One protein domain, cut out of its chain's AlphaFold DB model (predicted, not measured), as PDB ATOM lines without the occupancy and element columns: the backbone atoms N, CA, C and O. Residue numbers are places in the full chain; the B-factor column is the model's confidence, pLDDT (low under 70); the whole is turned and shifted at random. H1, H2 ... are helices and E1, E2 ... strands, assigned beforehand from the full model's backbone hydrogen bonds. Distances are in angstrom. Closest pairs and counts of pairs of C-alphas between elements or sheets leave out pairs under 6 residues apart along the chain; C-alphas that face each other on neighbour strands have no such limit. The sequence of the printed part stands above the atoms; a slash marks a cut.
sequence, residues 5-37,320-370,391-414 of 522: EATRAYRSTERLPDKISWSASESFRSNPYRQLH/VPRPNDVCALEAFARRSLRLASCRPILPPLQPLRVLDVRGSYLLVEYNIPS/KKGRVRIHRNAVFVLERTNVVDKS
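AT A GLANCE: This is residues 5 to 37, 320 to 370 and 391 to 414 of the 522 residues of the protein "Hypothetical protein" of Attheya septentrionalis (UniProt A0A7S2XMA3). One strongly twisted sheet of five strands, E4 E3 E2 E1 E5, is curled like part of a barrel and left open, with its two short helices, H1 and H2, both off the sheet. The long link between E1 and E2, residues 330 to 351, loops out toward one end of the longest axis, and H2 lies toward the other end. The printed part has 108 residues, with the named elements in the order H1 E1 E2 E3 E4 E5 H2; the sheet, in the order E4 E3 E2 E1 E5, is antiparallel throughout. The class is mixed, helices and strands, though under half of the residues, 46 of 108, are in named elements. The whole is compact, with a radius of gyration of the C-alphas of 13.9 A and spans of 42 by 32 by 28 A.

IN THESE COORDINATES: E4 is residues 392 to 398, 19.4 A long, and E3 is residues 361 to 367, 19.6 A. E2 is residues 352 to 358, 16.2 A, E1 residues 326 to 329, 10.7 A, and E5 residues 402 to 406, 12.2 A. C-alpha 326 stands at (-41.350, -2.629, 10.633). H1, residues 5 to 15, is 15.4 A long and begins with C-alpha 5 at (-55.591, 2.358, -1.227). H2, residues 410 to 414, is 6.4 A long and ends with C-alpha 414 at (-43.566, 14.259, 4.543).

HOW THE PARTS SIT: E1 E2 E3 form a meander, each strand the antiparallel neighbour of the one before. E2 and E3 are a hairpin, at 156 degrees, with N 355 and O 363 2.8 A apart. E1 and E2 are a hairpin too, with N 352 and O 327 2.8 A apart. The pairing is staggered: E2 pairs with E1 over residues 352 to 353 and with E3 over 353 to 358. Edge strand E4 is antiparallel to E3 at 153 degrees, with N 395 and O 364 3.0 A apart. Edge strand E5 is antiparallel to E1 at 147 degrees, with N 328 and O 403 2.9 A apart. E4 and E5 meet only through their link. H1 and H2 are apart, and neither is on the sheet. In H2 every O i to N i+4 pair is within hydrogen-bond range; in H1, 6 of 7 are.

THE WHOLE: The two C-alphas farthest apart, those of Ser 341 and Ser 414, are 45.9 A apart. Residues 38 to 319 are not printed, with 14.3 A between C-alphas 37 and 320; residues 371 to 390 are not printed, with 7.2 A between C-alphas 370 and 391. Of the links that are printed whole, E1 to E2 is long, with 22 residues. Mean pLDDT of the printed part is 80.5; residues 5 to 18, 28 to 37, 339 to 344 and 412 to 413 are under 70.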
ATOM      1  N   GLU A   5     -56.825   3.107  -1.461       55.09
ATOM      2  CA  GLU A   5     -55.591   2.358  -1.227       55.09
ATOM      3  C   GLU A   5     -55.652   1.471   0.022       55.09
ATOM      4  O   GLU A   5     -55.081   0.384   0.021       55.09
ATOM      5  N   ALA A   6     -56.364   1.893   1.071       60.09
ATOM      6  CA  ALA A   6     -56.623   1.064   2.245       60.09
ATOM      7  C   ALA A   6     -57.564  -0.102   1.905       60.09
ATOM      8  O   ALA A   6     -57.264  -1.227   2.282       60.09
ATOM      9  N   THR A   7     -58.619   0.119   1.114       63.38
ATOM     10  CA  THR A   7     -59.520  -0.950   0.643       63.38
ATOM     11  C   THR A   7     -58.791  -1.951  -0.257       63.38
ATOM     12  O   THR A   7     -58.987  -3.162  -0.147       63.38
ATOM     13  N   ARG A   8     -57.909  -1.470  -1.145       63.47
ATOM     14  CA  ARG A   8     -57.069  -2.324  -1.998       63.47
ATOM     15  C   ARG A   8     -56.045  -3.103  -1.176       63.47
ATOM     16  O   ARG A   8     -55.886  -4.299  -1.411       63.47
ATOM     17  N   ALA A   9     -55.399  -2.456  -0.204       62.16
ATOM     18  CA  ALA A   9     -54.508  -3.121   0.742       62.16
ATOM     19  C   ALA A   9     -55.268  -4.205   1.517       62.16
ATOM     20  O   ALA A   9     -54.848  -5.354   1.496       62.16
ATOM     21  N   TYR A  10     -56.443  -3.892   2.060       67.38
ATOM     22  CA  TYR A  10     -57.294  -4.829   2.791       67.38
ATOM     23  C   TYR A  10     -57.672  -6.058   1.946       67.38
ATOM     24  O   TYR A  10     -57.425  -7.191   2.356       67.38
ATOM     25  N   ARG A  11     -58.151  -5.856   0.708       69.06
ATOM     26  CA  ARG A  11     -58.442  -6.953  -0.239       69.06
ATOM     27  C   ARG A  11     -57.206  -7.781  -0.588       69.06
ATOM     28  O   ARG A  11     -57.324  -8.976  -0.854       69.06
ATOM     29  N   SER A  12     -56.024  -7.163  -0.632       63.34
ATOM     30  CA  SER A  12     -54.772  -7.893  -0.847       63.34
ATOM     31  C   SER A  12     -54.384  -8.719   0.382       63.34
ATOM     32  O   SER A  12     -54.017  -9.879   0.226       63.34
ATOM     33  N   THR A  13     -54.578  -8.186   1.590       65.88
ATOM     34  CA  THR A  13     -54.314  -8.871   2.862       65.88
ATOM     35  C   THR A  13     -55.247 -10.059   3.074       65.88
ATOM     36  O   THR A  13     -54.809 -11.090   3.574       65.88
ATOM     37  N   GLU A  14     -56.509  -9.971   2.641       68.81
ATOM     38  CA  GLU A  14     -57.448 -11.102   2.674       68.81
ATOM     39  C   GLU A  14     -57.019 -12.268   1.779       68.81
ATOM     40  O   GLU A  14     -57.331 -13.418   2.085       68.81
ATOM     41  N   ARG A  15     -56.297 -11.978   0.689       66.12
ATOM     42  CA  ARG A  15     -55.775 -12.985  -0.245       66.12
ATOM     43  C   ARG A  15     -54.432 -13.556   0.181       66.12
ATOM     44  O   ARG A  15     -54.021 -14.577  -0.367       66.12
ATOM     45  N   LEU A  16     -53.729 -12.902   1.106       67.31
ATOM     46  CA  LEU A  16     -52.457 -13.413   1.576       67.31
ATOM     47  C   LEU A  16     -52.679 -14.581   2.547       67.31
ATOM     48  O   LEU A  16     -53.534 -14.505   3.430       67.31
ATOM     49  N   PRO A  17     -51.864 -15.638   2.427       67.69
ATOM     50  CA  PRO A  17     -51.874 -16.762   3.366       67.69
ATOM     51  C   PRO A  17     -51.485 -16.309   4.785       67.69
ATOM     52  O   PRO A  17     -51.945 -16.877   5.772       67.69
ATOM     53  N   ASP A  18     -50.696 -15.234   4.881       69.88
ATOM     54  CA  ASP A  18     -50.129 -14.716   6.119       69.88
ATOM     55  C   ASP A  18     -50.900 -13.475   6.591       69.88
ATOM     56  O   ASP A  18     -50.592 -12.340   6.211       69.88
ATOM     57  N   LYS A  19     -51.915 -13.671   7.438       76.31
ATOM     58  CA  LYS A  19     -52.671 -12.565   8.049       76.31
ATOM     59  C   LYS A  19     -51.899 -11.976   9.227       76.31
ATOM     60  O   LYS A  19     -51.971 -12.468  10.349       76.31
ATOM     61  N   ILE A  20     -51.151 -10.912   8.969       78.38
ATOM     62  CA  ILE A  20     -50.341 -10.236   9.987       78.38
ATOM     63  C   ILE A  20     -51.241  -9.413  10.905       78.38
ATOM     64  O   ILE A  20     -52.105  -8.670  10.436       78.38
ATOM     65  N   SER A  21     -51.021  -9.525  12.217       77.44
ATOM     66  CA  SER A  21     -51.754  -8.716  13.189       77.44
ATOM     67  C   SER A  21     -51.373  -7.241  13.044       77.44
ATOM     68  O   SER A  21     -50.205  -6.868  13.140       77.44
ATOM     69  N   TRP A  22     -52.360  -6.388  12.777       79.50
ATOM     70  CA  TRP A  22     -52.138  -4.949  12.752       79.50
ATOM     71  C   TRP A  22     -52.060  -4.398  14.177       79.50
ATOM     72  O   TRP A  22     -52.893  -4.721  15.023       79.50
ATOM     73  N   SER A  23     -51.077  -3.536  14.430       74.75
ATOM     74  CA  SER A  23     -50.921  -2.826  15.698       74.75
ATOM     75  C   SER A  23     -50.867  -1.329  15.425       74.75
ATOM     76  O   SER A  23     -49.885  -0.833  14.878       74.75
ATOM     77  N   ALA A  24     -51.901  -0.589  15.838       77.56
ATOM     78  CA  ALA A  24     -51.976   0.867  15.663       77.56
ATOM     79  C   ALA A  24     -50.789   1.613  16.297       77.56
ATOM     80  O   ALA A  24     -50.388   2.668  15.823       77.56
ATOM     81  N   SER A  25     -50.232   1.058  17.377       75.81
ATOM     82  CA  SER A  25     -49.100   1.646  18.102       75.81
ATOM     83  C   SER A  25     -47.747   1.446  17.412       75.81
ATOM     84  O   SER A  25     -46.797   2.174  17.694       75.81
ATOM     85  N   GLU A  26     -47.652   0.448  16.533       72.19
ATOM     86  CA  GLU A  26     -46.419   0.079  15.827       72.19
ATOM     87  C   GLU A  26     -46.471   0.453  14.349       72.19
ATOM     88  O   GLU A  26     -45.437   0.690  13.730       72.19
ATOM     89  N   SER A  27     -47.679   0.510  13.792       73.38
ATOM     90  CA  SER A  27     -47.948   1.077  12.485       73.38
ATOM     91  C   SER A  27     -47.548   2.539  12.481       73.38
ATOM     92  O   SER A  27     -47.944   3.324  13.344       73.38
ATOM     93  N   PHE A  28     -46.762   2.921  11.480       64.62
ATOM     94  CA  PHE A  28     -46.434   4.325  11.295       64.62
ATOM     95  C   PHE A  28     -47.668   5.123  10.824       64.62
ATOM     96  O   PHE A  28     -47.737   6.341  10.989       64.62
ATOM     97  N   ARG A  29     -48.673   4.433  10.276       65.62
ATOM     98  CA  ARG A  29     -49.936   5.001   9.794       65.62
ATOM     99  C   ARG A  29     -51.085   4.674  10.746       65.62
ATOM    100  O   ARG A  29     -51.102   3.625  11.378       65.62
ATOM    101  N   SER A  30     -52.117   5.513  10.756       66.06
ATOM    102  CA  SER A  30     -53.386   5.254  11.459       66.06
ATOM    103  C   SER A  30     -54.236   4.127  10.842       66.06
ATOM    104  O   SER A  30     -55.305   3.822  11.361       66.06
ATOM    105  N   ASN A  31     -53.764   3.505   9.757       68.06
ATOM    106  CA  ASN A  31     -54.462   2.494   8.961       68.06
ATOM    107  C   ASN A  31     -53.683   1.159   8.955       68.06
ATOM    108  O   ASN A  31     -52.502   1.164   9.320       68.06
ATOM    109  N   PRO A  32     -54.301   0.036   8.520       67.12
ATOM    110  CA  PRO A  32     -53.620  -1.240   8.307       67.12
ATOM    111  C   PRO A  32     -52.327  -1.078   7.505       67.12
ATOM    112  O   PRO A  32     -52.243  -0.197   6.644       67.12
ATOM    113  N   TYR A  33     -51.330  -1.929   7.773       68.31
ATOM    114  CA  TYR A  33     -50.067  -1.899   7.038       68.31
ATOM    115  C   TYR A  33     -50.367  -1.918   5.539       68.31
ATOM    116  O   TYR A  33     -51.001  -2.854   5.047       68.31
ATOM    117  N   ARG A  34     -49.917  -0.891   4.801       62.78
ATOM    118  CA  ARG A  34     -49.848  -1.005   3.345       62.78
ATOM    119  C   ARG A  34     -48.820  -2.083   3.091       62.78
ATOM    120  O   ARG A  34     -47.625  -1.812   3.120       62.78
ATOM    121  N   GLN A  35     -49.298  -3.296   2.865       58.41
ATOM    122  CA  GLN A  35     -48.492  -4.329   2.261       58.41
ATOM    123  C   GLN A  35     -48.153  -3.779   0.877       58.41
ATOM    124  O   GLN A  35     -48.913  -3.934  -0.077       58.41
ATOM    125  N   LEU A  36     -47.017  -3.073   0.775       53.94
ATOM    126  CA  LEU A  36     -46.317  -2.928  -0.496       53.94
ATOM    127  C   LEU A  36     -46.313  -4.331  -1.106       53.94
ATOM    128  O   LEU A  36     -46.276  -5.296  -0.348       53.94
ATOM    129  N   HIS A  37     -46.423  -4.472  -2.423       55.56
ATOM    130  CA  HIS A  37     -46.385  -5.772  -3.097       55.56
ATOM    131  C   HIS A  37     -45.058  -6.496  -2.769       55.56
ATOM    132  O   HIS A  37     -44.112  -6.450  -3.542       55.56
ATOM    133  N   VAL A 320     -34.360  -4.864   1.560       92.75
ATOM    134  CA  VAL A 320     -33.338  -4.963   2.612       92.75
ATOM    135  C   VAL A 320     -33.792  -4.140   3.825       92.75
ATOM    136  O   VAL A 320     -33.992  -2.929   3.655       92.75
ATOM    137  N   PRO A 321     -33.957  -4.745   5.018       93.94
ATOM    138  CA  PRO A 321     -34.422  -4.041   6.211       93.94
ATOM    139  C   PRO A 321     -33.474  -2.914   6.633       93.94
ATOM    140  O   PRO A 321     -32.251  -3.046   6.550       93.94
ATOM    141  N   ARG A 322     -34.039  -1.798   7.096       94.25
ATOM    142  CA  ARG A 322     -33.299  -0.630   7.598       94.25
ATOM    143  C   ARG A 322     -33.691  -0.308   9.041       94.25
ATOM    144  O   ARG A 322     -34.772  -0.705   9.472       94.25
ATOM    145  N   PRO A 323     -32.861   0.439   9.791       94.81
ATOM    146  CA  PRO A 323     -33.248   0.919  11.110       94.81
ATOM    147  C   PRO A 323     -34.584   1.673  11.065       94.81
ATOM    148  O   PRO A 323     -34.775   2.560  10.234       94.81
ATOM    149  N   ASN A 324     -35.466   1.345  12.006       92.12
ATOM    150  CA  ASN A 324     -36.860   1.774  12.148       92.12
ATOM    151  C   ASN A 324     -37.882   1.165  11.179       92.12
ATOM    152  O   ASN A 324     -39.069   1.415  11.383       92.12
ATOM    153  N   ASP A 325     -37.478   0.341  10.209       92.12
ATOM    154  CA  ASP A 325     -38.448  -0.430   9.424       92.12
ATOM    155  C   ASP A 325     -39.252  -1.359  10.359       92.12
ATOM    156  O   ASP A 325     -38.746  -1.850  11.376       92.12
ATOM    157  N   VAL A 326     -40.515  -1.598  10.009       91.44
ATOM    158  CA  VAL A 326     -41.350  -2.629  10.633       91.44
ATOM    159  C   VAL A 326     -41.264  -3.865   9.751       91.44
ATOM    160  O   VAL A 326     -41.503  -3.777   8.548       91.44
ATOM    161  N   CYS A 327     -40.913  -5.010  10.321       93.00
ATOM    162  CA  CYS A 327     -40.794  -6.294   9.638       93.00
ATOM    163  C   CYS A 327     -41.642  -7.378  10.318       93.00
ATOM    164  O   CYS A 327     -42.119  -7.195  11.434       93.00
ATOM    165  N   ALA A 328     -41.820  -8.518   9.659       92.19
ATOM    166  CA  ALA A 328     -42.393  -9.730  10.245       92.19
ATOM    167  C   ALA A 328     -41.586 -10.959   9.833       92.19
ATOM    168  O   ALA A 328     -40.816 -10.910   8.875       92.19
ATOM    169  N   LEU A 329     -41.765 -12.054  10.574       93.81
ATOM    170  CA  LEU A 329     -41.121 -13.330  10.285       93.81
ATOM    171  C   LEU A 329     -41.722 -13.991   9.037       93.81
ATOM    172  O   LEU A 329     -42.947 -14.084   8.896       93.81
ATOM    173  N   GLU A 330     -40.852 -14.500   8.168       92.69
ATOM    174  CA  GLU A 330     -41.240 -15.376   7.058       92.69
ATOM    175  C   GLU A 330     -41.782 -16.711   7.581       92.69
ATOM    176  O   GLU A 330     -41.379 -17.177   8.646       92.69
ATOM    177  N   ALA A 331     -42.677 -17.364   6.832       89.31
ATOM    178  CA  ALA A 331     -43.401 -18.533   7.347       89.31
ATOM    179  C   ALA A 331     -42.502 -19.700   7.774       89.31
ATOM    180  O   ALA A 331     -42.814 -20.370   8.755       89.31
ATOM    181  N   PHE A 332     -41.363 -19.910   7.109       89.81
ATOM    182  CA  PHE A 332     -40.396 -20.946   7.495       89.81
ATOM    183  C   PHE A 332     -39.625 -20.601   8.778       89.81
ATOM    184  O   PHE A 332     -39.127 -21.496   9.452       89.81
ATOM    185  N   ALA A 333     -39.530 -19.316   9.133       90.62
ATOM    186  CA  ALA A 333     -38.901 -18.849  10.366       90.62
ATOM    187  C   ALA A 333     -39.888 -18.756  11.540       90.62
ATOM    188  O   ALA A 333     -39.484 -18.622  12.699       90.62
ATOM    189  N   ARG A 334     -41.195 -18.817  11.264       89.88
ATOM    190  CA  ARG A 334     -42.240 -18.862  12.290       89.88
ATOM    191  C   ARG A 334     -42.255 -20.239  12.938       89.88
ATOM    192  O   ARG A 334     -42.077 -21.252  12.282       89.88
ATOM    193  N   ARG A 335     -42.520 -20.298  14.240       80.88
ATOM    194  CA  ARG A 335     -42.777 -21.568  14.924       80.88
ATOM    195  C   ARG A 335     -44.281 -21.805  14.934       80.88
ATOM    196  O   ARG A 335     -45.014 -20.967  15.463       80.88
ATOM    197  N   SER A 336     -44.752 -22.922  14.382       73.88
ATOM    198  CA  SER A 336     -46.177 -23.253  14.468       73.88
ATOM    199  C   SER A 336     -46.591 -23.423  15.927       73.88
ATOM    200  O   SER A 336     -46.000 -24.207  16.671       73.88
ATOM    201  N   LEU A 337     -47.639 -22.697  16.327       71.31
ATOM    202  CA  LEU A 337     -48.213 -22.772  17.672       71.31
ATOM    203  C   LEU A 337     -48.704 -24.182  18.014       71.31
ATOM    204  O   LEU A 337     -48.676 -24.559  19.178       71.31
ATOM    205  N   ARG A 338     -49.123 -24.961  17.006       70.50
ATOM    206  CA  ARG A 338     -49.558 -26.355  17.187       70.50
ATOM    207  C   ARG A 338     -48.397 -27.296  17.501       70.50
ATOM    208  O   ARG A 338     -48.604 -28.324  18.124       70.50
ATOM    209  N   LEU A 339     -47.198 -26.949  17.035       66.06
ATOM    210  CA  LEU A 339     -46.022 -27.819  17.037       66.06
ATOM    211  C   LEU A 339     -45.022 -27.459  18.144       66.06
ATOM    212  O   LEU A 339     -44.071 -28.193  18.401       66.06
ATOM    213  N   ALA A 340     -45.182 -26.296  18.771       65.75
ATOM    214  CA  ALA A 340     -44.255 -25.819  19.779       65.75
ATOM    215  C   ALA A 340     -44.599 -26.413  21.155       65.75
ATOM    216  O   ALA A 340     -45.648 -26.117  21.716       65.75
ATOM    217  N   SER A 341     -43.677 -27.189  21.733       65.75
ATOM    218  CA  SER A 341     -43.781 -27.685  23.118       65.75
ATOM    219  C   SER A 341     -43.786 -26.564  24.165       65.75
ATOM    220  O   SER A 341     -44.193 -26.767  25.304       65.75
ATOM    221  N   CYS A 342     -43.344 -25.366  23.782       66.75
ATOM    222  CA  CYS A 342     -43.396 -24.160  24.590       66.75
ATOM    223  C   CYS A 342     -43.913 -22.979  23.763       66.75
ATOM    224  O   CYS A 342     -43.735 -22.924  22.543       66.75
ATOM    225  N   ARG A 343     -44.535 -22.002  24.432       65.88
ATOM    226  CA  ARG A 343     -44.999 -20.774  23.780       65.88
ATOM    227  C   ARG A 343     -43.797 -20.081  23.119       65.88
ATOM    228  O   ARG A 343     -42.817 -19.812  23.817       65.88
ATOM    229  N   PRO A 344     -43.838 -19.801  21.806       66.12
ATOM    230  CA  PRO A 344     -42.706 -19.181  21.136       66.12
ATOM    231  C   PRO A 344     -42.432 -17.804  21.746       66.12
ATOM    232  O   PRO A 344     -43.359 -17.046  22.037       66.12
ATOM    233  N   ILE A 345     -41.146 -17.498  21.939       73.25
ATOM    234  CA  ILE A 345     -40.681 -16.216  22.494       73.25
ATOM    235  C   ILE A 345     -41.141 -15.052  21.606       73.25
ATOM    236  O   ILE A 345     -41.498 -13.989  22.111       73.25
ATOM    237  N   LEU A 346     -41.155 -15.283  20.290       81.31
ATOM    238  CA  LEU A 346     -41.658 -14.363  19.281       81.31
ATOM    239  C   LEU A 346     -43.006 -14.866  18.771       81.31
ATOM    240  O   LEU A 346     -43.067 -15.951  18.185       81.31
ATOM    241  N   PRO A 347     -44.092 -14.110  18.968       76.12
ATOM    242  CA  PRO A 347     -45.361 -14.448  18.357       76.12
ATOM    243  C   PRO A 347     -45.222 -14.382  16.824       76.12
ATOM    244  O   PRO A 347     -44.736 -13.382  16.296       76.12
ATOM    245  N   PRO A 348     -45.632 -15.433  16.095       72.69
ATOM    246  CA  PRO A 348     -45.264 -15.635  14.691       72.69
ATOM    247  C   PRO A 348     -45.734 -14.511  13.749       72.69
ATOM    248  O   PRO A 348     -45.066 -14.210  12.766       72.69
ATOM    249  N   LEU A 349     -46.853 -13.858  14.064       81.00
ATOM    250  CA  LEU A 349     -47.498 -12.845  13.215       81.00
ATOM    251  C   LEU A 349     -47.462 -11.443  13.835       81.00
ATOM    252  O   LEU A 349     -48.290 -10.588  13.497       81.00
ATOM    253  N   GLN A 350     -46.546 -11.226  14.780       86.38
ATOM    254  CA  GLN A 350     -46.378  -9.934  15.422       86.38
ATOM    255  C   GLN A 350     -45.385  -9.064  14.638       86.38
ATOM    256  O   GLN A 350     -44.313  -9.552  14.269       86.38
ATOM    257  N   PRO A 351     -45.718  -7.786  14.398       90.44
ATOM    258  CA  PRO A 351     -44.771  -6.824  13.858       90.44
ATOM    259  C   PRO A 351     -43.534  -6.683  14.758       90.44
ATOM    260  O   PRO A 351     -43.589  -6.751  15.985       90.44
ATOM    261  N   LEU A 352     -42.387  -6.522  14.110       93.44
ATOM    262  CA  LEU A 352     -41.076  -6.387  14.726       93.44
ATOM    263  C   LEU A 352     -40.476  -5.068  14.253       93.44
ATOM    264  O   LEU A 352     -40.401  -4.813  13.053       93.44
ATOM    265  N   ARG A 353     -40.013  -4.224  15.171       94.31
ATOM    266  CA  ARG A 353     -39.349  -2.968  14.811       94.31
ATOM    267  C   ARG A 353     -37.846  -3.170  14.735       94.31
ATOM    268  O   ARG A 353     -37.221  -3.540  15.725       94.31
ATOM    269  N   VAL A 354     -37.239  -2.853  13.599       96.00
ATOM    270  CA  VAL A 354     -35.784  -2.910  13.435       96.00
ATOM    271  C   VAL A 354     -35.139  -1.757  14.210       96.00
ATOM    272  O   VAL A 354     -35.431  -0.592  13.956       96.00
ATOM    273  N   LEU A 355     -34.259  -2.063  15.162       96.50
ATOM    274  CA  LEU A 355     -33.497  -1.068  15.925       96.50
ATOM    275  C   LEU A 355     -32.124  -0.800  15.303       96.50
ATOM    276  O   LEU A 355     -31.730   0.353  15.163       96.50
ATOM    277  N   ASP A 356     -31.404  -1.864  14.946       97.38
ATOM    278  CA  ASP A 356     -30.038  -1.808  14.410       97.38
ATOM    279  C   ASP A 356     -29.840  -2.900  13.349       97.38
ATOM    280  O   ASP A 356     -30.481  -3.954  13.400       97.38
ATOM    281  N   VAL A 357     -28.937  -2.652  12.400       96.81
ATOM    282  CA  VAL A 357     -28.602  -3.562  11.297       96.81
ATOM    283  C   VAL A 357     -27.090  -3.755  11.266       96.81
ATOM    284  O   VAL A 357     -26.340  -2.809  11.044       96.81
ATOM    285  N   ARG A 358     -26.630  -4.995  11.466       95.38
ATOM    286  CA  ARG A 358     -25.207  -5.365  11.461       95.38
ATOM    287  C   ARG A 358     -24.955  -6.509  10.490       95.38
ATOM    288  O   ARG A 358     -25.152  -7.679  10.822       95.38
ATOM    289  N   GLY A 359     -24.502  -6.165   9.287       92.75
ATOM    290  CA  GLY A 359     -24.321  -7.135   8.207       92.75
ATOM    291  C   GLY A 359     -25.650  -7.807   7.861       92.75
ATOM    292  O   GLY A 359     -26.615  -7.129   7.518       92.75
ATOM    293  N   SER A 360     -25.711  -9.133   7.982       91.75
ATOM    294  CA  SER A 360     -26.933  -9.910   7.734       91.75
ATOM    295  C   SER A 360     -27.845 -10.060   8.954       91.75
ATOM    296  O   SER A 360     -28.882 -10.702   8.844       91.75
ATOM    297  N   TYR A 361     -27.488  -9.493  10.110       94.25
ATOM    298  CA  TYR A 361     -28.259  -9.628  11.347       94.25
ATOM    299  C   TYR A 361     -28.948  -8.323  11.733       94.25
ATOM    300  O   TYR A 361     -28.388  -7.232  11.618       94.25
ATOM    301  N   LEU A 362     -30.163  -8.462  12.249       96.12
ATOM    302  CA  LEU A 362     -31.040  -7.383  12.673       96.12
ATOM    303  C   LEU A 362     -31.244  -7.487  14.179       96.12
ATOM    304  O   LEU A 362     -31.555  -8.564  14.687       96.12
ATOM    305  N   LEU A 363     -31.094  -6.379  14.898       97.06
ATOM    306  CA  LEU A 363     -31.611  -6.268  16.258       97.06
ATOM    307  C   LEU A 363     -33.034  -5.733  16.161       97.06
ATOM    308  O   LEU A 363     -33.224  -4.588  15.754       97.06
ATOM    309  N   VAL A 364     -34.019  -6.543  16.536       96.12
ATOM    310  CA  VAL A 364     -35.433  -6.169  16.463       96.12
ATOM    311  C   VAL A 364     -36.060  -6.079  17.849       96.12
ATOM    312  O   VAL A 364     -35.663  -6.781  18.780       96.12
ATOM    313  N   GLU A 365     -37.034  -5.187  17.981       95.31
ATOM    314  CA  GLU A 365     -37.853  -4.962  19.169       95.31
ATOM    315  C   GLU A 365     -39.277  -5.459  18.914       95.31
ATOM    316  O   GLU A 365     -39.826  -5.242  17.835       95.31
ATOM    317  N   TYR A 366     -39.876  -6.113  19.907       93.19
ATOM    318  CA  TYR A 366     -41.245  -6.626  19.845       93.19
ATOM    319  C   TYR A 366     -41.954  -6.418  21.183       93.19
ATOM    320  O   TYR A 366     -41.311  -6.314  22.231       93.19
ATOM    321  N   ASN A 367     -43.283  -6.354  21.171       90.88
ATOM    322  CA  ASN A 367     -44.053  -6.180  22.401       90.88
ATOM    323  C   ASN A 367     -44.286  -7.534  23.079       90.88
ATOM    324  O   ASN A 367     -44.795  -8.466  22.459       90.88
ATOM    325  N   ILE A 368     -43.938  -7.647  24.359       88.31
ATOM    326  CA  ILE A 368     -44.211  -8.851  25.145       88.31
ATOM    327  C   ILE A 368     -45.663  -8.751  25.621       88.31
ATOM    328  O   ILE A 368     -45.983  -7.809  26.353       88.31
ATOM    329  N   PRO A 369     -46.552  -9.686  25.235       80.69
ATOM    330  CA  PRO A 369     -47.928  -9.659  25.708       80.69
ATOM    331  C   PRO A 369     -47.935  -9.758  27.237       80.69
ATOM    332  O   PRO A 369     -47.438 -10.732  27.805       80.69
ATOM    333  N   SER A 370     -48.465  -8.728  27.903       76.88
ATOM    334  CA  SER A 370     -48.592  -8.711  29.361       76.88
ATOM    335  C   SER A 370     -49.558  -9.825  29.761       76.88
ATOM    336  O   SER A 370     -50.716  -9.827  29.358       76.88
ATOM    337  N   LYS A 391     -44.258  -3.729  28.034       89.44
ATOM    338  CA  LYS A 391     -42.965  -4.408  28.145       89.44
ATOM    339  C   LYS A 391     -42.486  -4.781  26.748       89.44
ATOM    340  O   LYS A 391     -43.220  -5.396  25.979       89.44
ATOM    341  N   LYS A 392     -41.241  -4.433  26.435       92.44
ATOM    342  CA  LYS A 392     -40.636  -4.698  25.130       92.44
ATOM    343  C   LYS A 392     -39.510  -5.710  25.243       92.44
ATOM    344  O   LYS A 392     -38.650  -5.590  26.113       92.44
ATOM    345  N   GLY A 393     -39.530  -6.696  24.359       93.00
ATOM    346  CA  GLY A 393     -38.464  -7.664  24.160       93.00
ATOM    347  C   GLY A 393     -37.557  -7.233  23.017       93.00
ATOM    348  O   GLY A 393     -37.952  -6.457  22.146       93.00
ATOM    349  N   ARG A 394     -36.320  -7.731  23.024       95.38
ATOM    350  CA  ARG A 394     -35.358  -7.519  21.940       95.38
ATOM    351  C   ARG A 394     -34.703  -8.834  21.581       95.38
ATOM    352  O   ARG A 394     -34.352  -9.607  22.466       95.38
ATOM    353  N   VAL A 395     -34.517  -9.065  20.292       94.38
ATOM    354  CA  VAL A 395     -33.927 -10.299  19.776       94.38
ATOM    355  C   VAL A 395     -33.080  -9.992  18.548       94.38
ATOM    356  O   VAL A 395     -33.339  -9.031  17.821       94.38
ATOM    357  N   ARG A 396     -32.031 -10.788  18.337       94.19
ATOM    358  CA  ARG A 396     -31.247 -10.747  17.103       94.19
ATOM    359  C   ARG A 396     -31.760 -11.812  16.153       94.19
ATOM    360  O   ARG A 396     -31.883 -12.961  16.556       94.19
ATOM    361  N   ILE A 397     -32.044 -11.419  14.921       93.88
ATOM    362  CA  ILE A 397     -32.605 -12.296  13.893       93.88
ATOM    363  C   ILE A 397     -31.819 -12.094  12.601       93.88
ATOM    364  O   ILE A 397     -31.371 -10.983  12.307       93.88
ATOM    365  N   HIS A 398     -31.625 -13.158  11.833       94.38
ATOM    366  CA  HIS A 398     -31.020 -13.061  10.513       94.38
ATOM    367  C   HIS A 398     -31.987 -12.416   9.507       94.38
ATOM    368  O   HIS A 398     -33.195 -12.644   9.551       94.38
ATOM    369  N   ARG A 399     -31.470 -11.627   8.561       93.88
ATOM    370  CA  ARG A 399     -32.286 -10.896   7.577       93.88
ATOM    371  C   ARG A 399     -33.168 -11.816   6.737       93.88
ATOM    372  O   ARG A 399     -34.246 -11.405   6.343       93.88
ATOM    373  N   ASN A 400     -32.710 -13.041   6.476       94.00
ATOM    374  CA  ASN A 400     -33.443 -13.987   5.639       94.00
ATOM    375  C   ASN A 400     -34.726 -14.484   6.320       94.00
ATOM    376  O   ASN A 400     -35.651 -14.905   5.643       94.00
ATOM    377  N   ALA A 401     -34.789 -14.433   7.651       93.50
ATOM    378  CA  ALA A 401     -35.943 -14.887   8.415       93.50
ATOM    379  C   ALA A 401     -37.075 -13.848   8.472       93.50
ATOM    380  O   ALA A 401     -38.123 -14.131   9.050       93.50
ATOM    381  N   VAL A 402     -36.879 -12.647   7.916       93.94
ATOM    382  CA  VAL A 402     -37.865 -11.566   7.971       93.94
ATOM    383  C   VAL A 402     -38.114 -10.939   6.607       93.94
ATOM    384  O   VAL A 402     -37.248 -10.917   5.739       93.94
ATOM    385  N   PHE A 403     -39.276 -10.315   6.473       92.38
ATOM    386  CA  PHE A 403     -39.576  -9.381   5.399       92.38
ATOM    387  C   PHE A 403     -40.058  -8.057   5.966       92.38
ATOM    388  O   PHE A 403     -40.686  -8.000   7.024       92.38
ATOM    389  N   VAL A 404     -39.744  -6.973   5.264       91.06
ATOM    390  CA  VAL A 404     -40.240  -5.640   5.616       91.06
ATOM    391  C   VAL A 404     -41.756  -5.608   5.384       91.06
ATOM    392  O   VAL A 404     -42.246  -6.204   4.435       91.06
ATOM    393  N   LEU A 405     -42.491  -4.950   6.274       87.62
ATOM    394  CA  LEU A 405     -43.925  -4.665   6.165       87.62
ATOM    395  C   LEU A 405     -44.172  -3.209   5.825       87.62
ATOM    396  O   LEU A 405     -45.021  -2.878   5.004       87.62
ATOM    397  N   GLU A 406     -43.442  -2.340   6.514       86.06
ATOM    398  CA  GLU A 406     -43.545  -0.908   6.358       86.06
ATOM    399  C   GLU A 406     -42.161  -0.291   6.513       86.06
ATOM    400  O   GLU A 406     -41.429  -0.555   7.470       86.06
ATOM    401  N   ARG A 407     -41.810   0.557   5.549       86.19
ATOM    402  CA  ARG A 407     -40.607   1.372   5.611       86.19
ATOM    403  C   ARG A 407     -40.957   2.724   6.201       86.19
ATOM    404  O   ARG A 407     -41.737   3.475   5.622       86.19
ATOM    405  N   THR A 408     -40.332   3.079   7.316       76.69
ATOM    406  CA  THR A 408     -40.493   4.416   7.892       76.69
ATOM    407  C   THR A 408     -39.532   5.378   7.202       76.69
ATOM    408  O   THR A 408     -38.477   5.719   7.740       76.69
ATOM    409  N   ASN A 409     -39.845   5.800   5.977       74.38
ATOM    410  CA  ASN A 409     -39.046   6.827   5.318       74.38
ATOM    411  C   ASN A 409     -39.438   8.219   5.839       74.38
ATOM    412  O   ASN A 409     -40.615   8.521   6.026       74.38
ATOM    413  N   VAL A 410     -38.462   9.111   6.032       73.75
ATOM    414  CA  VAL A 410     -38.730  10.536   6.307       73.75
ATOM    415  C   VAL A 410     -39.514  11.161   5.150       73.75
ATOM    416  O   VAL A 410     -40.370  12.015   5.361       73.75
ATOM    417  N   VAL A 411     -39.284  10.681   3.927       71.50
ATOM    418  CA  VAL A 411     -40.077  11.088   2.764       71.50
ATOM    419  C   VAL A 411     -41.533  10.644   2.917       71.50
ATOM    420  O   VAL A 411     -42.428  11.462   2.726       71.50
ATOM    421  N   ASP A 412     -41.793   9.417   3.370       66.25
ATOM    422  CA  ASP A 412     -43.162   8.947   3.622       66.25
ATOM    423  C   ASP A 412     -43.830   9.726   4.762       66.25
ATOM    424  O   ASP A 412     -45.026   9.998   4.687       66.25
ATOM    425  N   LYS A 413     -43.064  10.181   5.769       68.88
ATOM    426  CA  LYS A 413     -43.554  11.144   6.774       68.88
ATOM    427  C   LYS A 413     -44.030  12.433   6.115       68.88
ATOM    428  O   LYS A 413     -45.125  12.891   6.415       68.88
ATOM    429  N   SER A 414     -43.220  13.009   5.225       73.75
ATOM    430  CA  SER A 414     -43.566  14.259   4.543       73.75
ATOM    431  C   SER A 414     -44.741  14.101   3.578       73.75
ATOM    432  O   SER A 414     -45.594  14.979   3.527       73.75
TER     433      SER A 414